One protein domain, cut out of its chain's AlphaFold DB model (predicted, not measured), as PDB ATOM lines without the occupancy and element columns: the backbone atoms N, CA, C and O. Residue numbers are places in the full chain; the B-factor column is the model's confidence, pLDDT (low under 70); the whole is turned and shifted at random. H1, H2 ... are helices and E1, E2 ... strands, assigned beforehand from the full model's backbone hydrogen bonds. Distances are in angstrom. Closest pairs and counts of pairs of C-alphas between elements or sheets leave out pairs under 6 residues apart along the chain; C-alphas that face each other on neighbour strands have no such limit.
ATOM      1  N   LEU A 213      14.718 -13.025  -5.433       73.06
ATOM      2  CA  LEU A 213      14.723 -12.460  -6.773       73.06
ATOM      3  C   LEU A 213      13.576 -13.106  -7.569       73.06
ATOM      4  O   LEU A 213      13.690 -14.289  -7.894       73.06
ATOM      5  N   PRO A 214      12.483 -12.382  -7.876       70.19
ATOM      6  CA  PRO A 214      11.430 -12.905  -8.736       70.19
ATOM      7  C   PRO A 214      11.906 -12.991 -10.186       70.19
ATOM      8  O   PRO A 214      12.364 -11.996 -10.754       70.19
ATOM      9  N   LEU A 215      11.772 -14.173 -10.787       71.69
ATOM     10  CA  LEU A 215      11.971 -14.397 -12.212       71.69
ATOM     11  C   LEU A 215      10.621 -14.627 -12.889       71.69
ATOM     12  O   LEU A 215       9.880 -15.539 -12.534       71.69
ATOM     13  N   SER A 216      10.346 -13.825 -13.913       67.25
ATOM     14  CA  SER A 216       9.134 -13.924 -14.726       67.25
ATOM     15  C   SER A 216       9.497 -13.943 -16.207       67.25
ATOM     16  O   SER A 216      10.432 -13.259 -16.628       67.25
ATOM     17  N   GLY A 217       8.736 -14.688 -17.010       70.75
ATOM     18  CA  GLY A 217       8.991 -14.859 -18.444       70.75
ATOM     19  C   GLY A 217       9.522 -16.254 -18.772       70.75
ATOM     20  O   GLY A 217       9.217 -17.204 -18.060       70.75
ATOM     21  N   ALA A 218      10.285 -16.400 -19.855       71.44
ATOM     22  CA  ALA A 218      10.743 -17.705 -20.333       71.44
ATOM     23  C   ALA A 218      12.275 -17.836 -20.296       71.44
ATOM     24  O   ALA A 218      12.994 -16.908 -20.675       71.44
ATOM     25  N   LEU A 219      12.767 -19.006 -19.880       72.31
ATOM     26  CA  LEU A 219      14.172 -19.404 -20.019       72.31
ATOM     27  C   LEU A 219      14.380 -19.994 -21.419       72.31
ATOM     28  O   LEU A 219      14.367 -21.210 -21.593       72.31
ATOM     29  N   LEU A 220      14.515 -19.115 -22.411       72.25
ATOM     30  CA  LEU A 220      14.791 -19.478 -23.801       72.25
ATOM     31  C   LEU A 220      16.180 -18.975 -24.199       72.25
ATOM     32  O   LEU A 220      16.446 -17.773 -24.130       72.25
ATOM     33  N   GLY A 221      17.052 -19.892 -24.616       69.38
ATOM     34  CA  GLY A 221      18.452 -19.617 -24.926       69.38
ATOM     35  C   GLY A 221      19.341 -19.345 -23.702       69.38
ATOM     36  O   GLY A 221      18.884 -19.088 -22.588       69.38
ATOM     37  N   ALA A 222      20.658 -19.381 -23.928       64.19
ATOM     38  CA  ALA A 222      21.665 -19.191 -22.878       64.19
ATOM     39  C   ALA A 222      21.738 -17.747 -22.332       64.19
ATOM     40  O   ALA A 222      22.146 -17.544 -21.191       64.19
ATOM     41  N   ASP A 223      21.310 -16.757 -23.123       62.50
ATOM     42  CA  ASP A 223      21.355 -15.325 -22.786       62.50
ATOM     43  C   ASP A 223      20.030 -14.787 -22.203       62.50
ATOM     44  O   ASP A 223      19.804 -13.575 -22.167       62.50
ATOM     45  N   ALA A 224      19.127 -15.667 -21.747       71.62
ATOM     46  CA  ALA A 224      17.836 -15.259 -21.192       71.62
ATOM     47  C   ALA A 224      18.014 -14.221 -20.053       71.62
ATOM     48  O   ALA A 224      18.823 -14.434 -19.141       71.62
ATOM     49  N   PRO A 225      17.243 -13.113 -20.023       70.81
ATOM     50  CA  PRO A 225      17.476 -12.002 -19.087       70.81
ATOM     51  C   PRO A 225      17.349 -12.413 -17.608       70.81
ATOM     52  O   PRO A 225      17.991 -11.822 -16.736       70.81
ATOM     53  N   ALA A 226      16.586 -13.474 -17.329       71.62
ATOM     54  CA  ALA A 226      16.514 -14.116 -16.022       71.62
ATOM     55  C   ALA A 226      17.889 -14.631 -15.534       71.62
ATOM     56  O   ALA A 226      18.269 -14.373 -14.391       71.62
ATOM     57  N   LEU A 227      18.682 -15.264 -16.408       74.12
ATOM     58  CA  LEU A 227      20.020 -15.787 -16.097       74.12
ATOM     59  C   LEU A 227      21.013 -14.656 -15.799       74.12
ATOM     60  O   LEU A 227      21.779 -14.731 -14.835       74.12
ATOM     61  N   VAL A 228      20.941 -13.564 -16.566       78.81
ATOM     62  CA  VAL A 228      21.743 -12.351 -16.334       78.81
ATOM     63  C   VAL A 228      21.427 -11.746 -14.960       78.81
ATOM     64  O   VAL A 228      22.339 -11.325 -14.244       78.81
ATOM     65  N   SER A 229      20.153 -11.750 -14.548       77.62
ATOM     66  CA  SER A 229      19.745 -11.253 -13.228       77.62
ATOM     67  C   SER A 229      20.234 -12.138 -12.069       77.62
ATOM     68  O   SER A 229      20.745 -11.597 -11.086       77.62
ATOM     69  N   ILE A 230      20.205 -13.474 -12.210       77.19
ATOM     70  CA  ILE A 230      20.805 -14.420 -11.247       77.19
ATOM     71  C   ILE A 230      22.309 -14.146 -11.108       77.19
ATOM     72  O   ILE A 230      22.805 -13.931 -10.001       77.19
ATOM     73  N   ALA A 231      23.039 -14.077 -12.225       79.12
ATOM     74  CA  ALA A 231      24.483 -13.834 -12.230       79.12
ATOM     75  C   ALA A 231      24.858 -12.470 -11.610       79.12
ATOM     76  O   ALA A 231      25.900 -12.334 -10.963       79.12
ATOM     77  N   ALA A 232      24.005 -11.452 -11.767       80.00
ATOM     78  CA  ALA A 232      24.168 -10.146 -11.128       80.00
ATOM     79  C   ALA A 232      23.817 -10.145  -9.624       80.00
ATOM     80  O   ALA A 232      24.355  -9.317  -8.882       80.00
ATOM     81  N   ALA A 233      22.946 -11.050  -9.167       77.56
ATOM     82  CA  ALA A 233      22.611 -11.232  -7.755       77.56
ATOM     83  C   ALA A 233      23.702 -12.012  -7.001       77.56
ATOM     84  O   ALA A 233      24.150 -11.554  -5.950       77.56
ATOM     85  N   LEU A 234      24.215 -13.105  -7.581       76.94
ATOM     86  CA  LEU A 234      25.325 -13.901  -7.032       76.94
ATOM     87  C   LEU A 234      26.582 -13.057  -6.763       76.94
ATOM     88  O   LEU A 234      27.222 -13.194  -5.724       76.94
ATOM     89  N   LYS A 235      26.899 -12.106  -7.653       80.19
ATOM     90  CA  LYS A 235      28.010 -11.148  -7.468       80.19
ATOM     91  C   LYS A 235      27.820 -10.177  -6.291       80.19
ATOM     92  O   LYS A 235      28.775  -9.507  -5.912       80.19
ATOM     93  N   LYS A 236      26.606 -10.055  -5.744       76.62
ATOM     94  CA  LYS A 236      26.251  -9.140  -4.642       76.62
ATOM     95  C   LYS A 236      25.958  -9.862  -3.327       76.62
ATOM     96  O   LYS A 236      25.929  -9.218  -2.280       76.62
ATOM     97  N   SER A 237      25.659 -11.158  -3.355       73.81
ATOM     98  CA  SER A 237      25.331 -11.953  -2.168       73.81
ATOM     99  C   SER A 237      25.607 -13.434  -2.451       73.81
ATOM    100  O   SER A 237      25.081 -13.949  -3.435       73.81
ATOM    101  N   PRO A 238      26.387 -14.141  -1.608       71.31
ATOM    102  CA  PRO A 238      26.752 -15.534  -1.868       71.31
ATOM    103  C   PRO A 238      25.572 -16.500  -1.706       71.31
ATOM    104  O   PRO A 238      25.596 -17.582  -2.277       71.31
ATOM    105  N   ARG A 239      24.534 -16.131  -0.947       74.38
ATOM    106  CA  ARG A 239      23.291 -16.903  -0.824       74.38
ATOM    107  C   ARG A 239      22.126 -16.075  -1.347       74.38
ATOM    108  O   ARG A 239      21.941 -14.941  -0.899       74.38
ATOM    109  N   ILE A 240      21.358 -16.636  -2.275       77.94
ATOM    110  CA  ILE A 240      20.179 -15.997  -2.873       77.94
ATOM    111  C   ILE A 240      18.986 -16.953  -2.878       77.94
ATOM    112  O   ILE A 240      19.151 -18.168  -2.971       77.94
ATOM    113  N   ALA A 241      17.783 -16.386  -2.791       77.31
ATOM    114  CA  ALA A 241      16.547 -17.100  -3.079       77.31
ATOM    115  C   ALA A 241      16.044 -16.646  -4.454       77.31
ATOM    116  O   ALA A 241      16.079 -15.455  -4.764       77.31
ATOM    117  N   VAL A 242      15.604 -17.580  -5.290       79.19
ATOM    118  CA  VAL A 242      15.197 -17.312  -6.674       79.19
ATOM    119  C   VAL A 242      13.795 -17.865  -6.871       79.19
ATOM    120  O   VAL A 242      13.595 -19.077  -6.836       79.19
ATOM    121  N   ASP A 243      12.818 -16.980  -7.045       78.31
ATOM    122  CA  ASP A 243      11.437 -17.387  -7.301       78.31
ATOM    123  C   ASP A 243      11.263 -17.677  -8.792       78.31
ATOM    124  O   ASP A 243      11.477 -16.810  -9.640       78.31
ATOM    125  N   VAL A 244      10.938 -18.936  -9.079       75.19
ATOM    126  CA  VAL A 244      10.766 -19.508 -10.417       75.19
ATOM    127  C   VAL A 244       9.301 -19.812 -10.739       75.19
ATOM    128  O   VAL A 244       9.001 -20.228 -11.857       75.19
ATOM    129  N   GLY A 245       8.371 -19.561  -9.809       69.19
ATOM    130  CA  GLY A 245       6.947 -19.863  -9.986       69.19
ATOM    131  C   GLY A 245       6.271 -19.068 -11.112       69.19
ATOM    132  O   GLY A 245       5.254 -19.503 -11.649       69.19
ATOM    133  N   ALA A 246       6.850 -17.931 -11.517       67.06
ATOM    134  CA  ALA A 246       6.376 -17.102 -12.629       67.06
ATOM    135  C   ALA A 246       7.097 -17.371 -13.973       67.06
ATOM    136  O   ALA A 246       6.921 -16.608 -14.934       67.06
ATOM    137  N   LEU A 247       7.878 -18.456 -14.083       75.06
ATOM    138  CA  LEU A 247       8.454 -18.890 -15.356       75.06
ATOM    139  C   LEU A 247       7.402 -19.584 -16.237       75.06
ATOM    140  O   LEU A 247       6.768 -20.565 -15.849       75.06
ATOM    141  N   SER A 248       7.207 -19.083 -17.457       70.12
ATOM    142  CA  SER A 248       6.184 -19.583 -18.379       70.12
ATOM    143  C   SER A 248       6.637 -20.830 -19.142       70.12
ATOM    144  O   SER A 248       5.886 -21.809 -19.174       70.12
ATOM    145  N   ALA A 249       7.853 -20.805 -19.696       69.75
ATOM    146  CA  ALA A 249       8.463 -21.860 -20.510       69.75
ATOM    147  C   ALA A 249       9.988 -21.947 -20.293       69.75
ATOM    148  O   ALA A 249      10.609 -20.992 -19.817       69.75
ATOM    149  N   CYS A 250      10.586 -23.083 -20.655       76.06
ATOM    150  CA  CYS A 250      12.026 -23.356 -20.593       76.06
ATOM    151  C   CYS A 250      12.459 -24.159 -21.829       76.06
ATOM    152  O   CYS A 250      11.704 -25.023 -22.276       76.06
ATOM    153  N   ASP A 251      13.663 -23.918 -22.348       80.56
ATOM    154  CA  ASP A 251      14.335 -24.794 -23.316       80.56
ATOM    155  C   ASP A 251      15.612 -25.426 -22.729       80.56
ATOM    156  O   ASP A 251      16.065 -25.078 -21.634       80.56
ATOM    157  N   SER A 252      16.197 -26.387 -23.446       78.06
ATOM    158  CA  SER A 252      17.396 -27.105 -22.997       78.06
ATOM    159  C   SER A 252      18.628 -26.202 -22.854       78.06
ATOM    160  O   SER A 252      19.458 -26.452 -21.982       78.06
ATOM    161  N   ALA A 253      18.736 -25.129 -23.646       78.44
ATOM    162  CA  ALA A 253      19.840 -24.174 -23.571       78.44
ATOM    163  C   ALA A 253      19.751 -23.287 -22.315       78.44
ATOM    164  O   ALA A 253      20.755 -23.074 -21.634       78.44
ATOM    165  N   GLY A 254      18.547 -22.825 -21.966       79.56
ATOM    166  CA  GLY A 254      18.260 -22.118 -20.721       79.56
ATOM    167  C   GLY A 254      18.440 -23.010 -19.489       79.56
ATOM    168  O   GLY A 254      18.972 -22.549 -18.478       79.56
ATOM    169  N   CYS A 255      18.083 -24.298 -19.584       81.06
ATOM    170  CA  CYS A 255      18.349 -25.284 -18.528       81.06
ATOM    171  C   CYS A 255      19.858 -25.465 -18.289       81.06
ATOM    172  O   CYS A 255      20.319 -25.314 -17.157       81.06
ATOM    173  N   ALA A 256      20.633 -25.692 -19.355       82.75
ATOM    174  CA  ALA A 256      22.090 -25.838 -19.293       82.75
ATOM    175  C   ALA A 256      22.771 -24.601 -18.683       82.75
ATOM    176  O   ALA A 256      23.642 -24.701 -17.817       82.75
ATOM    177  N   ALA A 257      22.342 -23.407 -19.099       81.75
ATOM    178  CA  ALA A 257      22.885 -22.155 -18.589       81.75
ATOM    179  C   ALA A 257      22.527 -21.917 -17.107       81.75
ATOM    180  O   ALA A 257      23.365 -21.412 -16.356       81.75
ATOM    181  N   LEU A 258      21.339 -22.332 -16.648       82.31
ATOM    182  CA  LEU A 258      20.967 -22.292 -15.228       82.31
ATOM    183  C   LEU A 258      21.802 -23.275 -14.389       82.31
ATOM    184  O   LEU A 258      22.330 -22.889 -13.344       82.31
ATOM    185  N   LEU A 259      21.998 -24.507 -14.872       83.69
ATOM    186  CA  LEU A 259      22.887 -25.501 -14.253       83.69
ATOM    187  C   LEU A 259      24.338 -25.001 -14.170       83.69
ATOM    188  O   LEU A 259      24.994 -25.161 -13.138       83.69
ATOM    189  N   ALA A 260      24.826 -24.309 -15.202       84.44
ATOM    190  CA  ALA A 260      26.145 -23.683 -15.185       84.44
ATOM    191  C   ALA A 260      26.268 -22.576 -14.115       84.44
ATOM    192  O   ALA A 260      27.306 -22.490 -13.451       84.44
ATOM    193  N   GLN A 261      25.222 -21.764 -13.889       81.81
ATOM    194  CA  GLN A 261      25.199 -20.777 -12.796       81.81
ATOM    195  C   GLN A 261      25.148 -21.445 -11.412       81.81
ATOM    196  O   GLN A 261      25.897 -21.042 -10.523       81.81
ATOM    197  N   LEU A 262      24.345 -22.502 -11.234       81.81
ATOM    198  CA  LEU A 262      24.303 -23.312 -10.006       81.81
ATOM    199  C   LEU A 262      25.685 -23.905  -9.679       81.81
ATOM    200  O   LEU A 262      26.204 -23.729  -8.574       81.81
ATOM    201  N   GLY A 263      26.334 -24.534 -10.663       81.94
ATOM    202  CA  GLY A 263      27.684 -25.089 -10.531       81.94
ATOM    203  C   GLY A 263      28.784 -24.033 -10.356       81.94
ATOM    204  O   GLY A 263      29.837 -24.328  -9.787       81.94
ATOM    205  N   ALA A 264      28.579 -22.795 -10.814       80.50
ATOM    206  CA  ALA A 264      29.471 -21.670 -10.528       80.50
ATOM    207  C   ALA A 264      29.295 -21.152  -9.088       80.50
ATOM    208  O   ALA A 264      30.289 -21.006  -8.378       80.50
ATOM    209  N   ALA A 265      28.053 -20.954  -8.633       78.94
ATOM    210  CA  ALA A 265      27.741 -20.528  -7.268       78.94
ATOM    211  C   ALA A 265      28.278 -21.525  -6.228       78.94
ATOM    212  O   ALA A 265      29.023 -21.131  -5.331       78.94
ATOM    213  N   ARG A 266      28.008 -22.824  -6.420       80.50
ATOM    214  CA  ARG A 266      28.459 -23.913  -5.538       80.50
ATOM    215  C   ARG A 266      29.989 -23.954  -5.396       80.50
ATOM    216  O   ARG A 266      30.499 -24.132  -4.294       80.50
ATOM    217  N   ARG A 267      30.736 -23.712  -6.485       79.75
ATOM    218  CA  ARG A 267      32.214 -23.605  -6.467       79.75
ATOM    219  C   ARG A 267      32.735 -22.329  -5.798       79.75
ATOM    220  O   ARG A 267      33.853 -22.338  -5.296       79.75
ATOM    221  N   ALA A 268      31.945 -21.259  -5.765       75.94
ATOM    222  CA  ALA A 268      32.270 -20.014  -5.069       75.94
ATOM    223  C   ALA A 268      31.886 -20.028  -3.571       75.94
ATOM    224  O   ALA A 268      31.968 -18.992  -2.914       75.94
ATOM    225  N   GLY A 269      31.437 -21.170  -3.028       68.75
ATOM    226  CA  GLY A 269      30.911 -21.271  -1.658       68.75
ATOM    227  C   GLY A 269      29.527 -20.631  -1.474       68.75
ATOM    228  O   GLY A 269      29.092 -20.413  -0.343       68.75
ATOM    229  N   GLY A 270      28.854 -20.306  -2.581       70.75
ATOM    230  CA  GLY A 270      27.504 -19.762  -2.610       70.75
ATOM    231  C   GLY A 270      26.417 -20.828  -2.742       70.75
ATOM    232  O   GLY A 270      26.693 -21.993  -3.028       70.75
ATOM    233  N   ASP A 271      25.171 -20.408  -2.542       73.50
ATOM    234  CA  ASP A 271      23.986 -21.271  -2.539       73.50
ATOM    235  C   ASP A 271      22.785 -20.573  -3.201       73.50
ATOM    236  O   ASP A 271      22.630 -19.349  -3.111       73.50
ATOM    237  N   ILE A 272      21.940 -21.360  -3.869       78.25
ATOM    238  CA  ILE A 272      20.755 -20.897  -4.602       78.25
ATOM    239  C   ILE A 272      19.577 -21.776  -4.188       78.25
ATOM    240  O   ILE A 272      19.495 -22.938  -4.587       78.25
ATOM    241  N   ALA A 273      18.662 -21.203  -3.409       78.50
ATOM    242  CA  ALA A 273      17.404 -21.848  -3.054       78.50
ATOM    243  C   ALA A 273      16.294 -21.392  -4.009       78.50
ATOM    244  O   ALA A 273      16.105 -20.188  -4.208       78.50
ATOM    245  N   PHE A 274      15.545 -22.330  -4.578       80.00
ATOM    246  CA  PHE A 274      14.398 -22.009  -5.423       80.00
ATOM    247  C   PHE A 274      13.115 -21.787  -4.597       80.00
ATOM    248  O   PHE A 274      12.909 -22.388  -3.539       80.00
ATOM    249  N   VAL A 275      12.241 -20.901  -5.080       78.62
ATOM    250  CA  VAL A 275      10.873 -20.683  -4.570       78.62
ATOM    251  C   VAL A 275       9.893 -21.020  -5.691       78.62
ATOM    252  O   VAL A 275      10.116 -20.609  -6.826       78.62
ATOM    253  N   GLY A 276       8.837 -21.787  -5.401       72.19
ATOM    254  CA  GLY A 276       7.924 -22.281  -6.441       72.19
ATOM    255  C   GLY A 276       8.579 -23.296  -7.388       72.19
ATOM    256  O   GLY A 276       8.203 -23.382  -8.557       72.19
ATOM    257  N   ALA A 277       9.579 -24.037  -6.894       77.69
ATOM    258  CA  ALA A 277      10.305 -25.064  -7.642       77.69
ATOM    259  C   ALA A 277       9.369 -26.149  -8.202       77.69
ATOM    260  O   ALA A 277       9.627 -26.703  -9.266       77.69
ATOM    261  N   GLU A 278       8.265 -26.405  -7.505       79.56
ATOM    262  CA  GLU A 278       7.213 -27.361  -7.834       79.56
ATOM    263  C   GLU A 278       6.572 -27.039  -9.195       79.56
ATOM    264  O   GLU A 278       6.524 -27.894 -10.079       79.56
ATOM    265  N   ALA A 279       6.183 -25.778  -9.412       77.44
ATOM    266  CA  ALA A 279       5.563 -25.327 -10.660       77.44
ATOM    267  C   ALA A 279       6.533 -25.358 -11.858       77.44
ATOM    268  O   ALA A 279       6.102 -25.493 -13.005       77.44
ATOM    269  N   LEU A 280       7.843 -25.250 -11.608       77.88
ATOM    270  CA  LEU A 280       8.874 -25.443 -12.630       77.88
ATOM    271  C   LEU A 280       9.142 -26.936 -12.888       77.88
ATOM    272  O   LEU A 280       9.317 -27.329 -14.040       77.88
ATOM    273  N   ALA A 281       9.124 -27.776 -11.851       82.69
ATOM    274  CA  ALA A 281       9.292 -29.221 -11.975       82.69
ATOM    275  C   ALA A 281       8.150 -29.868 -12.781       82.69
ATOM    276  O   ALA A 281       8.427 -30.682 -13.656       82.69
ATOM    277  N   GLU A 282       6.893 -29.453 -12.576       82.12
ATOM    278  CA  GLU A 282       5.741 -29.887 -13.391       82.12
ATOM    279  C   GLU A 282       5.866 -29.479 -14.869       82.12
ATOM    280  O   GLU A 282       5.506 -30.236 -15.770       82.12
ATOM    281  N   LYS A 283       6.415 -28.289 -15.146       80.31
ATOM    282  CA  LYS A 283       6.682 -27.831 -16.522       80.31
ATOM    283  C   LYS A 283       7.800 -28.628 -17.182       80.31
ATOM    284  O   LYS A 283       7.704 -28.936 -18.365       80.31
ATOM    285  N   LEU A 284       8.861 -28.940 -16.439       80.25
ATOM    286  CA  LEU A 284       9.996 -29.702 -16.952       80.25
ATOM    287  C   LEU A 284       9.646 -31.177 -17.153       80.25
ATOM    288  O   LEU A 284      10.026 -31.725 -18.180       80.25
ATOM    289  N   SER A 285       8.873 -31.804 -16.261       80.75
ATOM    290  CA  SER A 285       8.415 -33.189 -16.453       80.75
ATOM    291  C   SER A 285       7.486 -33.335 -17.664       80.75
ATOM    292  O   SER A 285       7.567 -34.335 -18.366       80.75
ATOM    293  N   ALA A 286       6.686 -32.314 -17.993       81.31
ATOM    294  CA  ALA A 286       5.892 -32.274 -19.226       81.31
ATOM    295  C   ALA A 286       6.715 -32.027 -20.516       81.31
ATOM    296  O   ALA A 286       6.199 -32.226 -21.615       81.31
ATOM    297  N   LEU A 287       7.975 -31.592 -20.397       74.19
ATOM    298  CA  LEU A 287       8.929 -31.424 -21.509       74.19
ATOM    299  C   LEU A 287       9.906 -32.611 -21.641       74.19
ATOM    300  O   LEU A 287      10.707 -32.644 -22.575       74.19
ATOM    301  N   VAL A 288       9.862 -33.554 -20.698       78.81
ATOM    302  CA  VAL A 288      10.829 -34.638 -20.512       78.81
ATOM    303  C   VAL A 288      10.163 -35.980 -20.826       78.81
ATOM    304  O   VAL A 288       9.226 -36.404 -20.157       78.81
ATOM    305  N   GLU A 289      10.654 -36.654 -21.865       77.56
ATOM    306  CA  GLU A 289      10.061 -37.875 -22.423       77.56
ATOM    307  C   GLU A 289      11.077 -39.037 -22.336       77.56
ATOM    308  O   GLU A 289      12.159 -38.930 -22.924       77.56
ATOM    309  N   PRO A 290      10.794 -40.129 -21.594       72.00
ATOM    310  CA  PRO A 290      11.699 -41.277 -21.488       72.00
ATOM    311  C   PRO A 290      11.964 -41.944 -22.843       72.00
ATOM    312  O   PRO A 290      11.040 -42.153 -23.626       72.00
ATOM    313  N   GLY A 291      13.218 -42.324 -23.104       65.19
ATOM    314  CA  GLY A 291      13.618 -42.945 -24.375       65.19
ATOM    315  C   GLY A 291      13.743 -41.967 -25.551       65.19
ATOM    316  O   GLY A 291      13.671 -42.390 -26.704       65.19
ATOM    317  N   ARG A 292      13.908 -40.666 -25.274       73.81
ATOM    318  CA  ARG A 292      14.183 -39.635 -26.277       73.81
ATOM    319  C   ARG A 292      15.496 -38.913 -25.976       73.81
ATOM    320  O   ARG A 292      15.591 -38.163 -25.008       73.81
ATOM    321  N   ASP A 293      16.461 -39.065 -26.878       65.06
ATOM    322  CA  ASP A 293      17.863 -38.620 -26.759       65.06
ATOM    323  C   ASP A 293      18.060 -37.087 -26.876       65.06
ATOM    324  O   ASP A 293      19.028 -36.595 -27.457       65.06
ATOM    325  N   ALA A 294      17.123 -36.289 -26.359       69.06
ATOM    326  CA  ALA A 294      17.123 -34.835 -26.447       69.06
ATOM    327  C   ALA A 294      16.890 -34.194 -25.072       69.06
ATOM    328  O   ALA A 294      16.013 -34.601 -24.316       69.06
ATOM    329  N   GLY A 295      17.648 -33.138 -24.765       72.94
ATOM    330  CA  GLY A 295      17.393 -32.308 -23.582       72.94
ATOM    331  C   GLY A 295      17.863 -32.890 -22.245       72.94
ATOM    332  O   GLY A 295      17.239 -32.606 -21.228       72.94
ATOM    333  N   ALA A 296      18.970 -33.644 -22.205       82.38
ATOM    334  CA  ALA A 296      19.581 -34.140 -20.957       82.38
ATOM    335  C   ALA A 296      19.744 -33.047 -19.871       82.38
ATOM    336  O   ALA A 296      19.524 -33.292 -18.692       82.38
ATOM    337  N   GLU A 297      20.041 -31.811 -20.274       81.81
ATOM    338  CA  GLU A 297      20.138 -30.632 -19.398       81.81
ATOM    339  C   GLU A 297      18.808 -30.281 -18.695       81.81
ATOM    340  O   GLU A 297      18.797 -29.818 -17.555       81.81
ATOM    341  N   SER A 298      17.665 -30.541 -19.336       83.00
ATOM    342  CA  SER A 298      16.332 -30.362 -18.743       83.00
ATOM    343  C   SER A 298      16.000 -31.470 -17.739       83.00
ATOM    344  O   SER A 298      15.410 -31.181 -16.698       83.00
ATOM    345  N   TRP A 299      16.452 -32.707 -17.986       86.12
ATOM    346  CA  TRP A 299      16.395 -33.794 -17.000       86.12
ATOM    347  C   TRP A 299      17.251 -33.485 -15.762       86.12
ATOM    348  O   TRP A 299      16.791 -33.639 -14.633       86.12
ATOM    349  N   LEU A 300      18.489 -33.019 -15.958       85.69
ATOM    350  CA  LEU A 300      19.401 -32.681 -14.861       85.69
ATOM    351  C   LEU A 300      18.874 -31.513 -14.013       85.69
ATOM    352  O   LEU A 300      18.972 -31.558 -12.785       85.69
ATOM    353  N   LEU A 301      18.248 -30.505 -14.634       84.62
ATOM    354  CA  LEU A 301      17.586 -29.422 -13.901       84.62
ATOM    355  C   LEU A 301      16.365 -29.924 -13.113       84.62
ATOM    356  O   LEU A 301      16.201 -29.545 -11.955       84.62
ATOM    357  N   LEU A 302      15.545 -30.805 -13.696       84.44
ATOM    358  CA  LEU A 302      14.426 -31.446 -12.996       84.44
ATOM    359  C   LEU A 302      14.908 -32.242 -11.767       84.44
ATOM    360  O   LEU A 302      14.313 -32.132 -10.698       84.44
ATOM    361  N   LEU A 303      16.019 -32.977 -11.879       86.31
ATOM    362  CA  LEU A 303      16.610 -33.737 -10.771       86.31
ATOM    363  C   LEU A 303      17.194 -32.844  -9.655       86.31
ATOM    364  O   LEU A 303      17.076 -33.190  -8.480       86.31
ATOM    365  N   GLU A 304      17.795 -31.690  -9.966       85.06
ATOM    366  CA  GLU A 304      18.237 -30.707  -8.952       85.06
ATOM    367  C   GLU A 304      17.034 -30.014  -8.273       85.06
ATOM    368  O   GLU A 304      17.053 -29.795  -7.062       85.06
ATOM    369  N   LEU A 305      15.945 -29.737  -9.004       83.50
ATOM    370  CA  LEU A 305      14.706 -29.195  -8.423       83.50
ATOM    371  C   LEU A 305      14.010 -30.205  -7.500       83.50
ATOM    372  O   LEU A 305      13.643 -29.852  -6.381       83.50
ATOM    373  N   LEU A 306      13.883 -31.470  -7.915       82.12
ATOM    374  CA  LEU A 306      13.304 -32.543  -7.094       82.12
ATOM    375  C   LEU A 306      14.102 -32.786  -5.800       82.12
ATOM    376  O   LEU A 306      13.500 -33.053  -4.757       82.12
ATOM    377  N   GLN A 307      15.430 -32.611  -5.837       83.00
ATOM    378  CA  GLN A 307      16.269 -32.589  -4.633       83.00
ATOM    379  C   GLN A 307      15.912 -31.430  -3.694       83.00
ATOM    380  O   GLN A 307      15.765 -31.672  -2.501       83.00
ATOM    381  N   GLN A 308      15.725 -30.198  -4.187       77.19
ATOM    382  CA  GLN A 308      15.343 -29.064  -3.323       77.19
ATOM    383  C   GLN A 308      13.902 -29.152  -2.789       77.19
ATOM    384  O   GLN A 308      13.629 -28.674  -1.690       77.19
ATOM    385  N   ILE A 309      12.990 -29.790  -3.532       80.06
ATOM    386  CA  ILE A 309      11.608 -30.069  -3.101       80.06
ATOM    387  C   ILE A 309      11.568 -31.170  -2.019       80.06
ATOM    388  O   ILE A 309      10.633 -31.228  -1.225       80.06
ATOM    389  N   GLY A 310      12.578 -32.046  -1.960       76.44
ATOM    390  CA  GLY A 310      12.668 -33.124  -0.970       76.44
ATOM    391  C   GLY A 310      11.858 -34.385  -1.311       76.44
ATOM    392  O   GLY A 310      11.779 -35.302  -0.494       76.44
ATOM    393  N   ASN A 311      11.289 -34.486  -2.519       76.19
ATOM    394  CA  ASN A 311      10.492 -35.644  -2.937       76.19
ATOM    395  C   ASN A 311      11.368 -36.783  -3.495       76.19
ATOM    396  O   ASN A 311      11.459 -36.995  -4.706       76.19
ATOM    397  N   MET A 312      11.987 -37.536  -2.581       78.31
ATOM    398  CA  MET A 312      12.886 -38.657  -2.888       78.31
ATOM    399  C   MET A 312      12.250 -39.716  -3.811       78.31
ATOM    400  O   MET A 312      12.910 -40.221  -4.708       78.31
ATOM    401  N   GLN A 313      10.961 -40.035  -3.647       80.00
ATOM    402  CA  GLN A 313      10.295 -41.062  -4.463       80.00
ATOM    403  C   GLN A 313      10.127 -40.630  -5.929       80.00
ATOM    404  O   GLN A 313      10.328 -41.434  -6.836       80.00
ATOM    405  N   VAL A 314       9.790 -39.364  -6.192       81.88
ATOM    406  CA  VAL A 314       9.716 -38.847  -7.573       81.88
ATOM    407  C   VAL A 314      11.118 -38.643  -8.157       81.88
ATOM    408  O   VAL A 314      11.320 -38.889  -9.346       81.88
ATOM    409  N   PHE A 315      12.098 -38.268  -7.329       86.00
ATOM    410  CA  PHE A 315      13.504 -38.191  -7.726       86.00
ATOM    411  C   PHE A 315      14.048 -39.541  -8.211       86.00
ATOM    412  O   PHE A 315      14.480 -39.617  -9.355       86.00
ATOM    413  N   GLU A 316      13.970 -40.604  -7.402       86.19
ATOM    414  CA  GLU A 316      14.507 -41.930  -7.758       86.19
ATOM    415  C   GLU A 316      13.860 -42.482  -9.042       86.19
ATOM    416  O   GLU A 316      14.555 -42.936  -9.949       86.19
ATOM    417  N   ASN A 317      12.536 -42.351  -9.191       85.50
ATOM    418  CA  ASN A 317      11.838 -42.764 -10.415       85.50
ATOM    419  C   ASN A 317      12.298 -41.973 -11.658       85.50
ATOM    420  O   ASN A 317      12.454 -42.543 -12.740       85.50
ATOM    421  N   THR A 318      12.563 -40.669 -11.510       83.88
ATOM    422  CA  THR A 318      13.080 -39.813 -12.594       83.88
ATOM    423  C   THR A 318      14.548 -40.132 -12.909       83.88
ATOM    424  O   THR A 318      14.943 -40.146 -14.073       83.88
ATOM    425  N   ALA A 319      15.352 -40.438 -11.889       86.12
ATOM    426  CA  ALA A 319      16.748 -40.852 -12.003       86.12
ATOM    427  C   ALA A 319      16.886 -42.201 -12.732       86.12
ATOM    428  O   ALA A 319      17.745 -42.331 -13.605       86.12
ATOM    429  N   ILE A 320      16.003 -43.169 -12.461       85.00
ATOM    430  CA  ILE A 320      15.921 -44.432 -13.212       85.00
ATOM    431  C   ILE A 320      15.586 -44.163 -14.686       85.00
ATOM    432  O   ILE A 320      16.257 -44.689 -15.573       85.00
ATOM    433  N   ALA A 321      14.589 -43.318 -14.972       84.25
ATOM    434  CA  ALA A 321      14.201 -43.029 -16.353       84.25
ATOM    435  C   ALA A 321      15.290 -42.252 -17.128       84.25
ATOM    436  O   ALA A 321      15.492 -42.506 -18.317       84.25
ATOM    437  N   TYR A 322      16.056 -41.385 -16.453       85.75
ATOM    438  CA  TYR A 322      17.260 -40.751 -17.003       85.75
ATOM    439  C   TYR A 322      18.355 -41.782 -17.317       85.75
ATOM    440  O   TYR A 322      18.879 -41.794 -18.431       85.75
ATOM    441  N   ALA A 323      18.655 -42.685 -16.375       85.56
ATOM    442  CA  ALA A 323      19.664 -43.733 -16.542       85.56
ATOM    443  C   ALA A 323      19.358 -44.651 -17.738       85.56
ATOM    444  O   ALA A 323      20.257 -45.004 -18.495       85.56
ATOM    445  N   VAL A 324      18.079 -44.997 -17.932       85.75
ATOM    446  CA  VAL A 324      17.602 -45.797 -19.073       85.75
ATOM    447  C   VAL A 324      17.631 -45.014 -20.392       85.75
ATOM    448  O   VAL A 324      17.818 -45.620 -21.441       85.75
ATOM    449  N   THR A 325      17.464 -43.687 -20.365       83.81
ATOM    450  CA  THR A 325      17.426 -42.856 -21.586       83.81
ATOM    451  C   THR A 325      18.823 -42.468 -22.090       83.81
ATOM    452  O   THR A 325      19.009 -42.345 -23.293       83.81
ATOM    453  N   PHE A 326      19.806 -42.274 -21.203       81.69
ATOM    454  CA  PHE A 326      21.137 -41.767 -21.583       81.69
ATOM    455  C   PHE A 326      22.309 -42.710 -21.264       81.69
ATOM    456  O   PHE A 326      23.452 -42.335 -21.512       81.69
ATOM    457  N   GLU A 327      22.060 -43.886 -20.675       85.62
ATOM    458  CA  GLU A 327      23.077 -44.842 -20.181       85.62
ATOM    459  C   GLU A 327      24.108 -44.243 -19.189       85.62
ATOM    460  O   GLU A 327      25.136 -44.846 -18.879       85.62
ATOM    461  N   ILE A 328      23.820 -43.058 -18.642       85.12
ATOM    462  CA  ILE A 328      24.668 -42.312 -17.708       85.12
ATOM    463  C   ILE A 328      24.064 -42.386 -16.306       85.12
ATOM    464  O   ILE A 328      22.881 -42.104 -16.109       85.12
ATOM    465  N   SER A 329      24.894 -42.711 -15.311       76.00
ATOM    466  CA  SER A 329      24.489 -42.698 -13.904       76.00
ATOM    467  C   SER A 329      23.951 -41.317 -13.492       76.00
ATOM    468  O   SER A 329      24.671 -40.325 -13.643       76.00
ATOM    469  N   PRO A 330      22.725 -41.225 -12.947       79.69
ATOM    470  CA  PRO A 330      22.156 -39.968 -12.475       79.69
ATOM    471  C   PRO A 330      22.932 -39.430 -11.258       79.69
ATOM    472  O   PRO A 330      23.632 -40.192 -10.579       79.69
ATOM    473  N   PRO A 331      22.805 -38.128 -10.933       80.62
ATOM    474  CA  PRO A 331      23.281 -37.606  -9.655       80.62
ATOM    475  C   PRO A 331      22.651 -38.385  -8.492       80.62
ATOM    476  O   PRO A 331      21.467 -38.705  -8.524       80.62
ATOM    477  N   SER A 332      23.431 -38.682  -7.452       82.06
ATOM    478  CA  SER A 332      22.919 -39.319  -6.231       82.06
ATOM    479  C   SER A 332      22.151 -38.322  -5.358       82.06
ATOM    480  O   SER A 332      22.475 -37.136  -5.338       82.06
ATOM    481  N   TRP A 333      21.177 -38.814  -4.590       75.56
ATOM    482  CA  TRP A 333      20.384 -38.015  -3.652       75.56
ATOM    483  C   TRP A 333      21.239 -37.345  -2.557       75.56
ATOM    484  O   TRP A 333      21.774 -38.023  -1.676       75.56
ATOM    485  N   ASP A 334      21.337 -36.010  -2.564       75.19
ATOM    486  CA  ASP A 334      21.928 -35.250  -1.454       75.19
ATOM    487  C   ASP A 334      20.865 -34.884  -0.405       75.19
ATOM    488  O   ASP A 334      20.091 -33.936  -0.563       75.19
ATOM    489  N   ALA A 335      20.880 -35.575   0.737       64.81
ATOM    490  CA  ALA A 335      20.030 -35.236   1.880       64.81
ATOM    491  C   ALA A 335      20.263 -33.799   2.403       64.81
ATOM    492  O   ALA A 335      19.354 -33.198   2.976       64.81
ATOM    493  N   ARG A 336      21.446 -33.205   2.174       59.00
ATOM    494  CA  ARG A 336      21.728 -31.796   2.505       59.00
ATOM    495  C   ARG A 336      21.106 -30.821   1.505       59.00
ATOM    496  O   ARG A 336      21.014 -29.640   1.829       59.00
ATOM    497  N   ALA A 337      20.692 -31.276   0.319       59.28
ATOM    498  CA  ALA A 337      19.894 -30.504  -0.632       59.28
ATOM    499  C   ALA A 337      18.413 -30.523  -0.255       59.28
ATOM    500  O   ALA A 337      17.821 -29.453  -0.120       59.28
ATOM    501  N   ALA A 338      17.868 -31.701   0.054       57.72
ATOM    502  CA  ALA A 338      16.509 -31.840   0.580       57.72
ATOM    503  C   ALA A 338      16.292 -31.034   1.875       57.72
ATOM    504  O   ALA A 338      15.262 -30.386   2.041       57.72
ATOM    505  N   ALA A 339      17.296 -30.986   2.758       48.94
ATOM    506  CA  ALA A 339      17.248 -30.194   3.987       48.94
ATOM    507  C   ALA A 339      17.252 -28.660   3.781       48.94
ATOM    508  O   ALA A 339      16.999 -27.937   4.743       48.94
ATOM    509  N   ARG A 340      17.530 -28.139   2.571       56.62
ATOM    510  CA  ARG A 340      17.399 -26.692   2.280       56.62
ATOM    511  C   ARG A 340      15.932 -26.286   2.104       56.62
ATOM    512  O   ARG A 340      15.547 -25.220   2.585       56.62
TER     513      ARG A 340
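AT A GLANCE: This is residues 213 to 340 of the 461 residues of the protein "Anti-anti-sigma regulatory factor" of Rhodocyclus tenuis (UniProt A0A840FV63). A strongly twisted sheet of three parallel strands, in the order E1 E2 E3, has H1 and H2 over one face and H3 over the other. H3, H4 and H5 zigzag away from it, with H4 in the middle of the domain, and short H6 packs on the end of H4. The printed part has 128 residues with named elements in the order E1 H1 E2 H2 E3 H3 H4 H5 H6, class mixed. It is compact, with a radius of gyration of the C-alphas of 13.9 A and spans of 40 by 30 by 23 A.

IN THESE COORDINATES: E1, residues 213 to 219, begins at C-alpha 213 (14.723, -12.460, -6.773). H1 is residues 225 to 234; E2, residues 239 to 250, is 23.7 A long and bends by 89 degrees at residue 247. H2, residues 252 to 267, is 22.5 A long; E3 is residues 271 to 275 and H3 277 to 285. H4, residues 296 to 309, and H5, 312 to 326, measure 20.0 A and 20.7 A. H6, residues 335 to 338, ends at C-alpha 338 (16.509, -31.840, 0.580).

HOW THE PARTS SIT: N 215 and O 243 of E1 and E2, and N 242 and O 273 of E2 and E3, are within hydrogen-bond range, each 2.9 A. E1, H1, E2 and E2, H2, E3 are strand-helix-strand units, parallel neighbours joined through a helix, with right-handed crossovers. H1 touches H2, closest C-alphas Leu 227 and Leu 258, 6.6 A. H3 and H4 form a hairpin, closest C-alphas Ala 281 and Leu 302, 5.7 A; so do H4 and H5, Leu 306 and Phe 315, 5.7 A. Every O i to N i+4 pair is within range in H1, H2, H4 and H5, and 4 of 5 in H3; H6 is too short for one.

THE WHOLE: The farthest C-alphas, Lys 236 and Gly 291, are 41.1 A apart. The printed part has no cut and no long link. Mean pLDDT of the printed part is 77.0; 17 residues are under 70, among them 335 to 340.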